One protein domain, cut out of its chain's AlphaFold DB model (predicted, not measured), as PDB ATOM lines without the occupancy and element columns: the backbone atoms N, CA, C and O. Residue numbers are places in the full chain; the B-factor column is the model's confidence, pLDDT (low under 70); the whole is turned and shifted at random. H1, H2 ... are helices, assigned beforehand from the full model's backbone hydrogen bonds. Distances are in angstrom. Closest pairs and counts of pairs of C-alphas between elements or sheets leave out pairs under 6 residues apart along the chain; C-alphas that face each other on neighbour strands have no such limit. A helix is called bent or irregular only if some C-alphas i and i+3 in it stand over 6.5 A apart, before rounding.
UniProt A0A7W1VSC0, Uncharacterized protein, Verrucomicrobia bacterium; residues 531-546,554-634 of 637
ATOM      1  N   ASP A 531     -15.169 -11.385   1.601       70.88
ATOM      2  CA  ASP A 531     -13.899 -11.256   0.882       70.88
ATOM      3  C   ASP A 531     -13.997 -10.338  -0.345       70.88
ATOM      4  O   ASP A 531     -13.205  -9.407  -0.472       70.88
ATOM      5  N   VAL A 532     -15.004 -10.519  -1.206       70.50
ATOM      6  CA  VAL A 532     -15.197  -9.677  -2.400       70.50
ATOM      7  C   VAL A 532     -15.577  -8.240  -2.023       70.50
ATOM      8  O   VAL A 532     -15.148  -7.284  -2.675       70.50
ATOM      9  N   LYS A 533     -16.343  -8.058  -0.939       74.94
ATOM     10  CA  LYS A 533     -16.674  -6.728  -0.402       74.94
ATOM     11  C   LYS A 533     -15.464  -6.049   0.240       74.94
ATOM     12  O   LYS A 533     -15.226  -4.871  -0.010       74.94
ATOM     13  N   TRP A 534     -14.672  -6.777   1.024       77.62
ATOM     14  CA  TRP A 534     -13.421  -6.280   1.601       77.62
ATOM     15  C   TRP A 534     -12.413  -5.922   0.504       77.62
ATOM     16  O   TRP A 534     -11.802  -4.861   0.572       77.62
ATOM     17  N   LEU A 535     -12.315  -6.725  -0.562       75.00
ATOM     18  CA  LEU A 535     -11.506  -6.412  -1.742       75.00
ATOM     19  C   LEU A 535     -11.945  -5.103  -2.415       75.00
ATOM     20  O   LEU A 535     -11.101  -4.326  -2.861       75.00
ATOM     21  N   PHE A 536     -13.256  -4.843  -2.487       76.06
ATOM     22  CA  PHE A 536     -13.770  -3.568  -2.986       76.06
ATOM     23  C   PHE A 536     -13.265  -2.389  -2.139       76.06
ATOM     24  O   PHE A 536     -12.690  -1.453  -2.697       76.06
ATOM     25  N   PHE A 537     -13.398  -2.451  -0.809       76.69
ATOM     26  CA  PHE A 537     -12.903  -1.385   0.070       76.69
ATOM     27  C   PHE A 537     -11.385  -1.222  -0.006       76.69
ATOM     28  O   PHE A 537     -10.897  -0.092  -0.037       76.69
ATOM     29  N   ASP A 538     -10.641  -2.321  -0.114       77.31
ATOM     30  CA  ASP A 538      -9.189  -2.285  -0.235       77.31
ATOM     31  C   ASP A 538      -8.720  -1.527  -1.476       77.31
ATOM     32  O   ASP A 538      -7.866  -0.641  -1.382       77.31
ATOM     33  N   ARG A 539      -9.315  -1.830  -2.635       72.88
ATOM     34  CA  ARG A 539      -8.984  -1.162  -3.901       72.88
ATOM     35  C   ARG A 539      -9.303   0.326  -3.857       72.88
ATOM     36  O   ARG A 539      -8.494   1.131  -4.311       72.88
ATOM     37  N   MET A 540     -10.440   0.697  -3.263       71.88
ATOM     38  CA  MET A 540     -10.815   2.104  -3.093       71.88
ATOM     39  C   MET A 540      -9.845   2.876  -2.189       71.88
ATOM     40  O   MET A 540      -9.653   4.071  -2.384       71.88
ATOM     41  N   ASN A 541      -9.182   2.185  -1.260       72.81
ATOM     42  CA  ASN A 541      -8.143   2.732  -0.386       72.81
ATOM     43  C   ASN A 541      -6.723   2.619  -0.983       72.81
ATOM     44  O   ASN A 541      -5.735   2.797  -0.273       72.81
ATOM     45  N   GLY A 542      -6.589   2.280  -2.270       69.06
ATOM     46  CA  GLY A 542      -5.291   2.169  -2.942       69.06
ATOM     47  C   GLY A 542      -4.432   0.988  -2.480       69.06
ATOM     48  O   GLY A 542      -3.252   0.919  -2.828       69.06
ATOM     49  N   MET A 543      -4.993   0.042  -1.722       71.62
ATOM     50  CA  MET A 543      -4.267  -1.154  -1.311       71.62
ATOM     51  C   MET A 543      -4.261  -2.166  -2.451       71.62
ATOM     52  O   MET A 543      -5.298  -2.647  -2.907       71.62
ATOM     53  N   ARG A 544      -3.057  -2.499  -2.917       61.12
ATOM     54  CA  ARG A 544      -2.835  -3.603  -3.850       61.12
ATOM     55  C   ARG A 544      -2.683  -4.879  -3.036       61.12
ATOM     56  O   ARG A 544      -1.747  -4.993  -2.249       61.12
ATOM     57  N   GLN A 545      -3.594  -5.829  -3.206       56.41
ATOM     58  CA  GLN A 545      -3.374  -7.163  -2.660       56.41
ATOM     59  C   GLN A 545      -2.334  -7.875  -3.537       56.41
ATOM     60  O   GLN A 545      -2.450  -7.881  -4.756       56.41
ATOM     61  N   ASN A 546      -1.295  -8.440  -2.918       46.12
ATOM     62  CA  ASN A 546      -0.359  -9.360  -3.584       46.12
ATOM     63  C   ASN A 546      -0.926 -10.788  -3.665       46.12
ATOM     64  O   ASN A 546      -0.299 -11.685  -4.232       46.12
ATOM     65  N   SER A 554     -11.488 -12.791 -13.240       46.00
ATOM     66  CA  SER A 554     -12.780 -13.170 -13.836       46.00
ATOM     67  C   SER A 554     -13.938 -12.202 -13.598       46.00
ATOM     68  O   SER A 554     -14.788 -12.121 -14.478       46.00
ATOM     69  N   TYR A 555     -13.988 -11.420 -12.508       54.38
ATOM     70  CA  TYR A 555     -15.188 -10.602 -12.249       54.38
ATOM     71  C   TYR A 555     -14.980  -9.321 -11.424       54.38
ATOM     72  O   TYR A 555     -15.455  -9.221 -10.290       54.38
ATOM     73  N   PRO A 556     -14.373  -8.267 -11.999       55.41
ATOM     74  CA  PRO A 556     -14.248  -6.991 -11.304       55.41
ATOM     75  C   PRO A 556     -15.590  -6.325 -10.947       55.41
ATOM     76  O   PRO A 556     -15.711  -5.535 -10.017       55.41
ATOM     77  N   ASN A 557     -16.648  -6.686 -11.658       64.06
ATOM     78  CA  ASN A 557     -17.948  -6.068 -11.472       64.06
ATOM     79  C   ASN A 557     -18.654  -6.532 -10.186       64.06
ATOM     80  O   ASN A 557     -19.420  -5.757  -9.625       64.06
ATOM     81  N   ILE A 558     -18.393  -7.743  -9.674       68.19
ATOM     82  CA  ILE A 558     -19.177  -8.311  -8.556       68.19
ATOM     83  C   ILE A 558     -19.101  -7.427  -7.311       68.19
ATOM     84  O   ILE A 558     -20.140  -7.055  -6.775       68.19
ATOM     85  N   GLY A 559     -17.900  -7.033  -6.872       68.38
ATOM     86  CA  GLY A 559     -17.745  -6.183  -5.685       68.38
ATOM     87  C   GLY A 559     -18.460  -4.837  -5.820       68.38
ATOM     88  O   GLY A 559     -19.099  -4.381  -4.873       68.38
ATOM     89  N   LEU A 560     -18.430  -4.245  -7.020       68.38
ATOM     90  CA  LEU A 560     -19.139  -3.005  -7.331       68.38
ATOM     91  C   LEU A 560     -20.662  -3.185  -7.265       68.38
ATOM     92  O   LEU A 560     -21.341  -2.399  -6.608       68.38
ATOM     93  N   TYR A 561     -21.211  -4.220  -7.906       70.62
ATOM     94  CA  TYR A 561     -22.651  -4.480  -7.858       70.62
ATOM     95  C   TYR A 561     -23.125  -4.874  -6.453       70.62
ATOM     96  O   TYR A 561     -24.202  -4.444  -6.051       70.62
ATOM     97  N   LEU A 562     -22.337  -5.637  -5.686       68.38
ATOM     98  CA  LEU A 562     -22.655  -5.990  -4.298       68.38
ATOM     99  C   LEU A 562     -22.673  -4.762  -3.383       68.38
ATOM    100  O   LEU A 562     -23.542  -4.662  -2.518       68.38
ATOM    101  N   TYR A 563     -21.751  -3.817  -3.582       70.31
ATOM    102  CA  TYR A 563     -21.768  -2.537  -2.877       70.31
ATOM    103  C   TYR A 563     -22.976  -1.681  -3.283       70.31
ATOM    104  O   TYR A 563     -23.716  -1.193  -2.432       70.31
ATOM    105  N   CYS A 564     -23.247  -1.525  -4.581       68.50
ATOM    106  CA  CYS A 564     -24.429  -0.784  -5.024       68.50
ATOM    107  C   CYS A 564     -25.734  -1.441  -4.533       68.50
ATOM    108  O   CYS A 564     -26.675  -0.747  -4.141       68.50
ATOM    109  N   TYR A 565     -25.770  -2.775  -4.473       67.38
ATOM    110  CA  TYR A 565     -26.851  -3.516  -3.842       67.38
ATOM    111  C   TYR A 565     -26.954  -3.217  -2.345       67.38
ATOM    112  O   TYR A 565     -28.055  -2.962  -1.879       67.38
ATOM    113  N   SER A 566     -25.872  -3.205  -1.559       67.69
ATOM    114  CA  SER A 566     -25.998  -2.921  -0.118       67.69
ATOM    115  C   SER A 566     -26.593  -1.533   0.162       67.69
ATOM    116  O   SER A 566     -27.325  -1.367   1.133       67.69
ATOM    117  N   GLN A 567     -26.384  -0.567  -0.737       67.12
ATOM    118  CA  GLN A 567     -26.898   0.801  -0.608       67.12
ATOM    119  C   GLN A 567     -28.364   0.995  -1.044       67.12
ATOM    120  O   GLN A 567     -29.029   1.926  -0.581       67.12
ATOM    121  N   LYS A 568     -28.879   0.176  -1.971       66.62
ATOM    122  CA  LYS A 568     -30.217   0.358  -2.587       66.62
ATOM    123  C   LYS A 568     -31.057  -0.926  -2.667       66.62
ATOM    124  O   LYS A 568     -32.185  -0.900  -3.164       66.62
ATOM    125  N   GLY A 569     -30.526  -2.028  -2.152       66.81
ATOM    126  CA  GLY A 569     -31.151  -3.335  -2.009       66.81
ATOM    127  C   GLY A 569     -31.810  -3.850  -3.284       66.81
ATOM    128  O   GLY A 569     -31.323  -3.694  -4.404       66.81
ATOM    129  N   GLU A 570     -32.978  -4.453  -3.090       66.62
ATOM    130  CA  GLU A 570     -33.810  -5.041  -4.135       66.62
ATOM    131  C   GLU A 570     -34.223  -4.039  -5.227       66.62
ATOM    132  O   GLU A 570     -34.376  -4.416  -6.389       66.62
ATOM    133  N   ALA A 571     -34.358  -2.750  -4.897       68.62
ATOM    134  CA  ALA A 571     -34.742  -1.728  -5.870       68.62
ATOM    135  C   ALA A 571     -33.668  -1.527  -6.953       68.62
ATOM    136  O   ALA A 571     -34.003  -1.419  -8.133       68.62
ATOM    137  N   PHE A 572     -32.387  -1.536  -6.571       72.56
ATOM    138  CA  PHE A 572     -31.263  -1.493  -7.513       72.56
ATOM    139  C   PHE A 572     -31.265  -2.713  -8.432       72.56
ATOM    140  O   PHE A 572     -31.181  -2.582  -9.653       72.56
ATOM    141  N   THR A 573     -31.459  -3.894  -7.853       71.12
ATOM    142  CA  THR A 573     -31.541  -5.158  -8.584       71.12
ATOM    143  C   THR A 573     -32.674  -5.164  -9.612       71.12
ATOM    144  O   THR A 573     -32.445  -5.465 -10.783       71.12
ATOM    145  N   ARG A 574     -33.891  -4.780  -9.207       73.50
ATOM    146  CA  ARG A 574     -35.057  -4.714 -10.104       73.50
ATOM    147  C   ARG A 574     -34.867  -3.677 -11.210       73.50
ATOM    148  O   ARG A 574     -35.199  -3.960 -12.358       73.50
ATOM    149  N   TYR A 575     -34.301  -2.511 -10.883       75.62
ATOM    150  CA  TYR A 575     -33.968  -1.490 -11.879       75.62
ATOM    151  C   TYR A 575     -33.014  -2.048 -12.939       75.62
ATOM    152  O   TYR A 575     -33.282  -1.919 -14.133       75.62
ATOM    153  N   LEU A 576     -31.929  -2.699 -12.512       75.12
ATOM    154  CA  LEU A 576     -30.963  -3.280 -13.434       75.12
ATOM    155  C   LEU A 576     -31.600  -4.351 -14.310       75.12
ATOM    156  O   LEU A 576     -31.414  -4.300 -15.515       75.12
ATOM    157  N   ILE A 577     -32.403  -5.258 -13.751       74.94
ATOM    158  CA  ILE A 577     -33.083  -6.301 -14.535       74.94
ATOM    159  C   ILE A 577     -34.016  -5.709 -15.589       74.94
ATOM    160  O   ILE A 577     -33.991  -6.151 -16.738       74.94
ATOM    161  N   ALA A 578     -34.835  -4.726 -15.212       75.88
ATOM    162  CA  ALA A 578     -35.794  -4.111 -16.126       75.88
ATOM    163  C   ALA A 578     -35.099  -3.414 -17.305       75.88
ATOM    164  O   ALA A 578     -35.625  -3.383 -18.415       75.88
ATOM    165  N   ASN A 579     -33.896  -2.887 -17.072       72.75
ATOM    166  CA  ASN A 579     -33.204  -2.036 -18.028       72.75
ATOM    167  C   ASN A 579     -32.037  -2.728 -18.742       72.75
ATOM    168  O   ASN A 579     -31.643  -2.270 -19.809       72.75
ATOM    169  N   GLU A 580     -31.501  -3.830 -18.215       74.62
ATOM    170  CA  GLU A 580     -30.291  -4.495 -18.712       74.62
ATOM    171  C   GLU A 580     -30.393  -4.800 -20.205       74.62
ATOM    172  O   GLU A 580     -29.563  -4.331 -20.973       74.62
ATOM    173  N   TYR A 581     -31.427  -5.523 -20.647       74.44
ATOM    174  CA  TYR A 581     -31.529  -5.930 -22.051       74.44
ATOM    175  C   TYR A 581     -31.659  -4.733 -23.001       74.44
ATOM    176  O   TYR A 581     -30.936  -4.630 -23.994       74.44
ATOM    177  N   ALA A 582     -32.581  -3.819 -22.698       73.75
ATOM    178  CA  ALA A 582     -32.883  -2.690 -23.567       73.75
ATOM    179  C   ALA A 582     -31.736  -1.667 -23.598       73.75
ATOM    180  O   ALA A 582     -31.376  -1.183 -24.674       73.75
ATOM    181  N   VAL A 583     -31.112  -1.388 -22.449       76.50
ATOM    182  CA  VAL A 583     -29.961  -0.484 -22.340       76.50
ATOM    183  C   VAL A 583     -28.721  -1.128 -22.953       76.50
ATOM    184  O   VAL A 583     -28.095  -0.522 -23.817       76.50
ATOM    185  N   GLN A 584     -28.380  -2.365 -22.579       79.75
ATOM    186  CA  GLN A 584     -27.165  -3.023 -23.056       79.75
ATOM    187  C   GLN A 584     -27.205  -3.252 -24.565       79.75
ATOM    188  O   GLN A 584     -26.224  -2.952 -25.235       79.75
ATOM    189  N   LYS A 585     -28.323  -3.724 -25.137       81.38
ATOM    190  CA  LYS A 585     -28.433  -3.925 -26.592       81.38
ATOM    191  C   LYS A 585     -28.263  -2.610 -27.353       81.38
ATOM    192  O   LYS A 585     -27.529  -2.566 -28.336       81.38
ATOM    193  N   LYS A 586     -28.917  -1.539 -26.888       82.88
ATOM    194  CA  LYS A 586     -28.852  -0.212 -27.513       82.88
ATOM    195  C   LYS A 586     -27.454   0.398 -27.405       82.88
ATOM    196  O   LYS A 586     -26.940   0.902 -28.398       82.88
ATOM    197  N   LEU A 587     -26.829   0.331 -26.231       85.56
ATOM    198  CA  LEU A 587     -25.482   0.859 -26.014       85.56
ATOM    199  C   LEU A 587     -24.416   0.018 -26.736       85.56
ATOM    200  O   LEU A 587     -23.545   0.584 -27.385       85.56
ATOM    201  N   LYS A 588     -24.512  -1.317 -26.747       86.12
ATOM    202  CA  LYS A 588     -23.606  -2.151 -27.560       86.12
ATOM    203  C   LYS A 588     -23.717  -1.826 -29.046       86.12
ATOM    204  O   LYS A 588     -22.696  -1.667 -29.705       86.12
ATOM    205  N   ALA A 589     -24.937  -1.665 -29.566       86.38
ATOM    206  CA  ALA A 589     -25.152  -1.251 -30.954       86.38
ATOM    207  C   ALA A 589     -24.572   0.145 -31.258       86.38
ATOM    208  O   ALA A 589     -24.180   0.410 -32.389       86.38
ATOM    209  N   ALA A 590     -24.483   1.015 -30.250       86.94
ATOM    210  CA  ALA A 590     -23.863   2.335 -30.344       86.94
ATOM    211  C   ALA A 590     -22.344   2.340 -30.049       86.94
ATOM    212  O   ALA A 590     -21.751   3.411 -29.959       86.94
ATOM    213  N   GLY A 591     -21.707   1.171 -29.904       90.12
ATOM    214  CA  GLY A 591     -20.251   1.043 -29.766       90.12
ATOM    215  C   GLY A 591     -19.693   1.271 -28.356       90.12
ATOM    216  O   GLY A 591     -18.492   1.503 -28.217       90.12
ATOM    217  N   TYR A 592     -20.531   1.222 -27.317       89.12
ATOM    218  CA  TYR A 592     -20.074   1.317 -25.927       89.12
ATOM    219  C   TYR A 592     -19.480  -0.009 -25.430       89.12
ATOM    220  O   TYR A 592     -19.983  -1.089 -25.755       89.12
ATOM    221  N   SER A 593     -18.429   0.074 -24.612       86.69
ATOM    222  CA  SER A 593     -17.792  -1.091 -23.985       86.69
ATOM    223  C   SER A 593     -18.613  -1.633 -22.807       86.69
ATOM    224  O   SER A 593     -19.430  -0.923 -22.220       86.69
ATOM    225  N   ASP A 594     -18.372  -2.885 -22.398       79.44
ATOM    226  CA  ASP A 594     -19.036  -3.456 -21.215       79.44
ATOM    227  C   ASP A 594     -18.723  -2.651 -19.939       79.44
ATOM    228  O   ASP A 594     -19.611  -2.452 -19.114       79.44
ATOM    229  N   ALA A 595     -17.507  -2.104 -19.812       79.75
ATOM    230  CA  ALA A 595     -17.116  -1.236 -18.698       79.75
ATOM    231  C   ALA A 595     -17.925   0.074 -18.663       79.75
ATOM    232  O   ALA A 595     -18.385   0.500 -17.599       79.75
ATOM    233  N   GLU A 596     -18.137   0.705 -19.821       86.00
ATOM    234  CA  GLU A 596     -18.943   1.927 -19.948       86.00
ATOM    235  C   GLU A 596     -20.417   1.655 -19.634       86.00
ATOM    236  O   GLU A 596     -21.049   2.425 -18.911       86.00
ATOM    237  N   ILE A 597     -20.947   0.526 -20.115       84.31
ATOM    238  CA  ILE A 597     -22.323   0.096 -19.854       84.31
ATOM    239  C   ILE A 597     -22.524  -0.217 -18.368       84.31
ATOM    240  O   ILE A 597     -23.487   0.275 -17.780       84.31
ATOM    241  N   THR A 598     -21.616  -0.978 -17.739       80.06
ATOM    242  CA  THR A 598     -21.635  -1.249 -16.290       80.06
ATOM    243  C   THR A 598     -21.675   0.062 -15.503       80.06
ATOM    244  O   THR A 598     -22.557   0.265 -14.666       80.06
ATOM    245  N   THR A 599     -20.749   0.977 -15.807       80.31
ATOM    246  CA  THR A 599     -20.628   2.261 -15.104       80.31
ATOM    247  C   THR A 599     -21.897   3.099 -15.262       80.31
ATOM    248  O   THR A 599     -22.394   3.658 -14.282       80.31
ATOM    249  N   ALA A 600     -22.464   3.159 -16.471       82.81
ATOM    250  CA  ALA A 600     -23.690   3.903 -16.744       82.81
ATOM    251  C   ALA A 600     -24.906   3.308 -16.017       82.81
ATOM    252  O   ALA A 600     -25.651   4.042 -15.371       82.81
ATOM    253  N   LEU A 601     -25.088   1.986 -16.068       79.38
ATOM    254  CA  LEU A 601     -26.195   1.295 -15.402       79.38
ATOM    255  C   LEU A 601     -26.191   1.538 -13.891       79.38
ATOM    256  O   LEU A 601     -27.220   1.910 -13.324       79.38
ATOM    257  N   CYS A 602     -25.034   1.385 -13.250       77.88
ATOM    258  CA  CYS A 602     -24.907   1.617 -11.819       77.88
ATOM    259  C   CYS A 602     -25.024   3.112 -11.462       77.88
ATOM    260  O   CYS A 602     -25.641   3.433 -10.450       77.88
ATOM    261  N   THR A 603     -24.545   4.026 -12.319       79.38
ATOM    262  CA  THR A 603     -24.735   5.482 -12.147       79.38
ATOM    263  C   THR A 603     -26.214   5.856 -12.105       79.38
ATOM    264  O   THR A 603     -26.650   6.591 -11.219       79.38
ATOM    265  N   ILE A 604     -27.020   5.316 -13.027       77.12
ATOM    266  CA  ILE A 604     -28.459   5.603 -13.060       77.12
ATOM    267  C   ILE A 604     -29.158   4.993 -11.844       77.12
ATOM    268  O   ILE A 604     -29.967   5.657 -11.197       77.12
ATOM    269  N   ALA A 605     -28.828   3.745 -11.513       73.88
ATOM    270  CA  ALA A 605     -29.465   3.023 -10.420       73.88
ATOM    271  C   ALA A 605     -29.189   3.676  -9.053       73.88
ATOM    272  O   ALA A 605     -30.085   3.792  -8.216       73.88
ATOM    273  N   MET A 606     -27.959   4.151  -8.846       72.06
ATOM    274  CA  MET A 606     -27.552   4.871  -7.637       72.06
ATOM    275  C   MET A 606     -27.978   6.340  -7.646       72.06
ATOM    276  O   MET A 606     -28.011   6.965  -6.585       72.06
ATOM    277  N   LYS A 607     -28.333   6.877  -8.821       75.06
ATOM    278  CA  LYS A 607     -28.556   8.306  -9.081       75.06
ATOM    279  C   LYS A 607     -27.330   9.168  -8.737       75.06
ATOM    280  O   LYS A 607     -27.474  10.272  -8.220       75.06
ATOM    281  N   GLN A 608     -26.127   8.643  -8.978       73.12
ATOM    282  CA  GLN A 608     -24.845   9.252  -8.597       73.12
ATOM    283  C   GLN A 608     -23.758   8.869  -9.603       73.12
ATOM    284  O   GLN A 608     -23.730   7.721 -10.036       73.12
ATOM    285  N   ASP A 609     -22.856   9.791  -9.954       73.06
ATOM    286  CA  ASP A 609     -21.705   9.476 -10.812       73.06
ATOM    287  C   ASP A 609     -20.714   8.579 -10.060       73.06
ATOM    288  O   ASP A 609     -20.014   9.013  -9.146       73.06
ATOM    289  N   ILE A 610     -20.659   7.310 -10.463       73.62
ATOM    290  CA  ILE A 610     -19.744   6.317  -9.895       73.62
ATOM    291  C   ILE A 610     -18.520   6.058 -10.790       73.62
ATOM    292  O   ILE A 610     -17.796   5.081 -10.589       73.62
ATOM    293  N   GLY A 611     -18.271   6.898 -11.800       73.75
ATOM    294  CA  GLY A 611     -17.183   6.704 -12.757       73.75
ATOM    295  C   GLY A 611     -15.804   6.660 -12.098       73.75
ATOM    296  O   GLY A 611     -14.949   5.878 -12.509       73.75
ATOM    297  N   ALA A 612     -15.591   7.447 -11.038       69.69
ATOM    298  CA  ALA A 612     -14.355   7.411 -10.254       69.69
ATOM    299  C   ALA A 612     -14.135   6.052  -9.564       69.69
ATOM    300  O   ALA A 612     -13.032   5.511  -9.626       69.69
ATOM    301  N   ILE A 613     -15.195   5.467  -8.994       69.62
ATOM    302  CA  ILE A 613     -15.167   4.136  -8.363       69.62
ATOM    303  C   ILE A 613     -14.854   3.065  -9.410       69.62
ATOM    304  O   ILE A 613     -13.991   2.215  -9.204       69.62
ATOM    305  N   CYS A 614     -15.517   3.127 -10.565       71.25
ATOM    306  CA  CYS A 614     -15.322   2.152 -11.637       71.25
ATOM    307  C   CYS A 614     -13.874   2.154 -12.148       71.25
ATOM    308  O   CYS A 614     -13.269   1.090 -12.289       71.25
ATOM    309  N   ARG A 615     -13.278   3.340 -12.336       72.31
ATOM    310  CA  ARG A 615     -11.865   3.471 -12.727       72.31
ATOM    311  C   ARG A 615     -10.905   2.932 -11.669       72.31
ATOM    312  O   ARG A 615      -9.948   2.256 -12.032       72.31
ATOM    313  N   ALA A 616     -11.172   3.167 -10.381       66.31
ATOM    314  CA  ALA A 616     -10.383   2.589  -9.287       66.31
ATOM    315  C   ALA A 616     -10.437   1.049  -9.276       66.31
ATOM    316  O   ALA A 616      -9.488   0.388  -8.860       66.31
ATOM    317  N   TYR A 617     -11.514   0.467  -9.811       64.00
ATOM    318  CA  TYR A 617     -11.657  -0.974 -10.003       64.00
ATOM    319  C   TYR A 617     -10.979  -1.501 -11.288       64.00
ATOM    320  O   TYR A 617     -10.993  -2.700 -11.563       64.00
ATOM    321  N   GLY A 618     -10.355  -0.628 -12.084       67.31
ATOM    322  CA  GLY A 618      -9.732  -0.992 -13.358       67.31
ATOM    323  C   GLY A 618     -10.720  -1.097 -14.523       67.31
ATOM    324  O   GLY A 618     -10.348  -1.584 -15.590       67.31
ATOM    325  N   LEU A 619     -11.965  -0.631 -14.360       72.12
ATOM    326  CA  LEU A 619     -12.890  -0.482 -15.481       72.12
ATOM    327  C   LEU A 619     -12.453   0.724 -16.314       72.12
ATOM    328  O   LEU A 619     -12.610   1.877 -15.906       72.12
ATOM    329  N   ALA A 620     -11.901   0.446 -17.494       77.50
ATOM    330  CA  ALA A 620     -11.533   1.450 -18.485       77.50
ATOM    331  C   ALA A 620     -12.795   2.027 -19.152       77.50
ATOM    332  O   ALA A 620     -13.134   1.688 -20.284       77.50
ATOM    333  N   ALA A 621     -13.521   2.863 -18.410       80.62
ATOM    334  CA  ALA A 621     -14.706   3.567 -18.879       80.62
ATOM    335  C   ALA A 621     -14.387   5.050 -19.106       80.62
ATOM    336  O   ALA A 621     -13.966   5.752 -18.180       80.62
ATOM    337  N   ASP A 622     -14.604   5.529 -20.333       85.31
ATOM    338  CA  ASP A 622     -14.486   6.947 -20.668       85.31
ATOM    339  C   ASP A 622     -15.632   7.736 -19.993       85.31
ATOM    340  O   ASP A 622     -16.806   7.460 -20.268       85.31
ATOM    341  N   PRO A 623     -15.335   8.724 -19.121       83.25
ATOM    342  CA  PRO A 623     -16.354   9.512 -18.425       83.25
ATOM    343  C   PRO A 623     -17.353  10.193 -19.366       83.25
ATOM    344  O   PRO A 623     -18.546  10.258 -19.060       83.25
ATOM    345  N   ALA A 624     -16.891  10.686 -20.519       84.81
ATOM    346  CA  ALA A 624     -17.743  11.382 -21.476       84.81
ATOM    347  C   ALA A 624     -18.743  10.414 -22.118       84.81
ATOM    348  O   ALA A 624     -19.933  10.728 -22.239       84.81
ATOM    349  N   LYS A 625     -18.277   9.206 -22.454       88.44
ATOM    350  CA  LYS A 625     -19.127   8.124 -22.954       88.44
ATOM    351  C   LYS A 625     -20.099   7.632 -21.890       88.44
ATOM    352  O   LYS A 625     -21.281   7.498 -22.183       88.44
ATOM    353  N   VAL A 626     -19.665   7.445 -20.646       85.12
ATOM    354  CA  VAL A 626     -20.569   7.076 -19.543       85.12
ATOM    355  C   VAL A 626     -21.673   8.119 -19.375       85.12
ATOM    356  O   VAL A 626     -22.849   7.764 -19.352       85.12
ATOM    357  N   ALA A 627     -21.331   9.408 -19.334       85.38
ATOM    358  CA  ALA A 627     -22.320  10.476 -19.216       85.38
ATOM    359  C   ALA A 627     -23.298  10.497 -20.408       85.38
ATOM    360  O   ALA A 627     -24.495  10.737 -20.229       85.38
ATOM    361  N   ALA A 628     -22.818  10.223 -21.625       86.31
ATOM    362  CA  ALA A 628     -23.666  10.084 -22.806       86.31
ATOM    363  C   ALA A 628     -24.600   8.866 -22.707       86.31
ATOM    364  O   ALA A 628     -25.805   9.004 -22.920       86.31
ATOM    365  N   ALA A 629     -24.081   7.708 -22.296       85.12
ATOM    366  CA  ALA A 629     -24.854   6.490 -22.077       85.12
ATOM    367  C   ALA A 629     -25.945   6.677 -21.008       85.12
ATOM    368  O   ALA A 629     -27.092   6.284 -21.226       85.12
ATOM    369  N   VAL A 630     -25.625   7.352 -19.897       84.06
ATOM    370  CA  VAL A 630     -26.579   7.704 -18.831       84.06
ATOM    371  C   VAL A 630     -27.718   8.566 -19.371       84.06
ATOM    372  O   VAL A 630     -28.865   8.338 -19.010       84.06
ATOM    373  N   ARG A 631     -27.450   9.514 -20.277       84.75
ATOM    374  CA  ARG A 631     -28.503  10.321 -20.921       84.75
ATOM    375  C   ARG A 631     -29.343   9.527 -21.925       84.75
ATOM    376  O   ARG A 631     -30.516   9.831 -22.114       84.75
ATOM    377  N   MET A 632     -28.767   8.510 -22.564       79.00
ATOM    378  CA  MET A 632     -29.461   7.668 -23.550       79.00
ATOM    379  C   MET A 632     -30.406   6.627 -22.928       79.00
ATOM    380  O   MET A 632     -31.270   6.099 -23.643       79.00
ATOM    381  N   ALA A 633     -30.229   6.317 -21.639       68.06
ATOM    382  CA  ALA A 633     -30.917   5.233 -20.941       68.06
ATOM    383  C   ALA A 633     -32.347   5.559 -20.436       68.06
ATOM    384  O   ALA A 633     -33.210   4.713 -20.638       68.06
ATOM    385  N   PRO A 634     -32.678   6.755 -19.891       57.75
ATOM    386  CA  PRO A 634     -34.038   7.124 -19.455       57.75
ATOM    387  C   PRO A 634     -35.118   7.098 -20.549       57.75
ATOM    388  O   PRO A 634     -36.303   7.186 -20.247       57.75
TER     389      PRO A 634
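This is residues 531 to 546 and 554 to 634 of the 637 residues of an uncharacterized protein of Verrucomicrobia bacterium (UniProt A0A7W1VSC0). What is the main picture? The long helix H2 bends back on itself as an arch whose arms, H2a and H2b, both pack on H3 in the middle. H5 crosses H3, and H1 makes one end of the longest axis, beside H2a. What is the make-up? The printed part has 97 residues with five named helices, H1 to H5 in order, no named strand, and is all helix. It is compact and rounded, with a radius of gyration of the C-alphas of 13.1 A and spans of 38 by 28 by 24 A.

How is the longest helix bent? H2, residues 556 to 589, was assigned as one helix by its hydrogen bonds, but C-alphas 567 and 570 are 9.7 A apart. Its arms H2a, residues 556 to 567, and H2b, residues 570 to 589, are irregular, with C-alphas 556 and 559 6.7 A apart and C-alphas 578 and 581 7.5 A apart. What touches the arms? H2b forms a hairpin with H3, residues 594 to 606, the closest C-alphas being Phe 572 and Ala 605, 5.7 A. H2a touches H3 at a shallow tilt of 5 degrees, closest at the C-alphas of Cys 564 and Met 606, 7.0 A. H1, residues 531 to 540, touches residues 558 to 563 of H2a alone, closest at the C-alphas of Lys 533 and Gly 559, 5.4 A. What else touches H3? H5, residues 623 to 632, does at a steep tilt of 62 degrees, closest at the C-alphas of Ala 600 and Val 630, 5.2 A. H4, residues 611 to 616, only just touches residues 599 to 603 of H3 alone, with 3 pairs of C-alphas within 8 A, the closest Thr 599 and Gly 611, 6.1 A. Are the helix backbones in range? Every O i to N i+4 pair is within hydrogen-bond range in H1, H3, H4 and H5, with 7 of 8 in H2a and 14 of 16 in H2b.

How long are the longer elements? From first to last C-alpha H2b measures 28.4 A, H2a 18.3 A and H3 18.1 A. Where do the first and last helices lie? H1 begins at C-alpha 531 (-13.899, -11.256, 0.882), and H5 ends at C-alpha 632 (-29.461, 7.668, -23.550).

Is there a cut? Residues 547 to 553 are not printed, and C-alphas 546 and 554 are 16.5 A apart. Where is confidence low? The mean pLDDT of the printed part is 74.3, and 27 residues are under 70, among them 554 to 560.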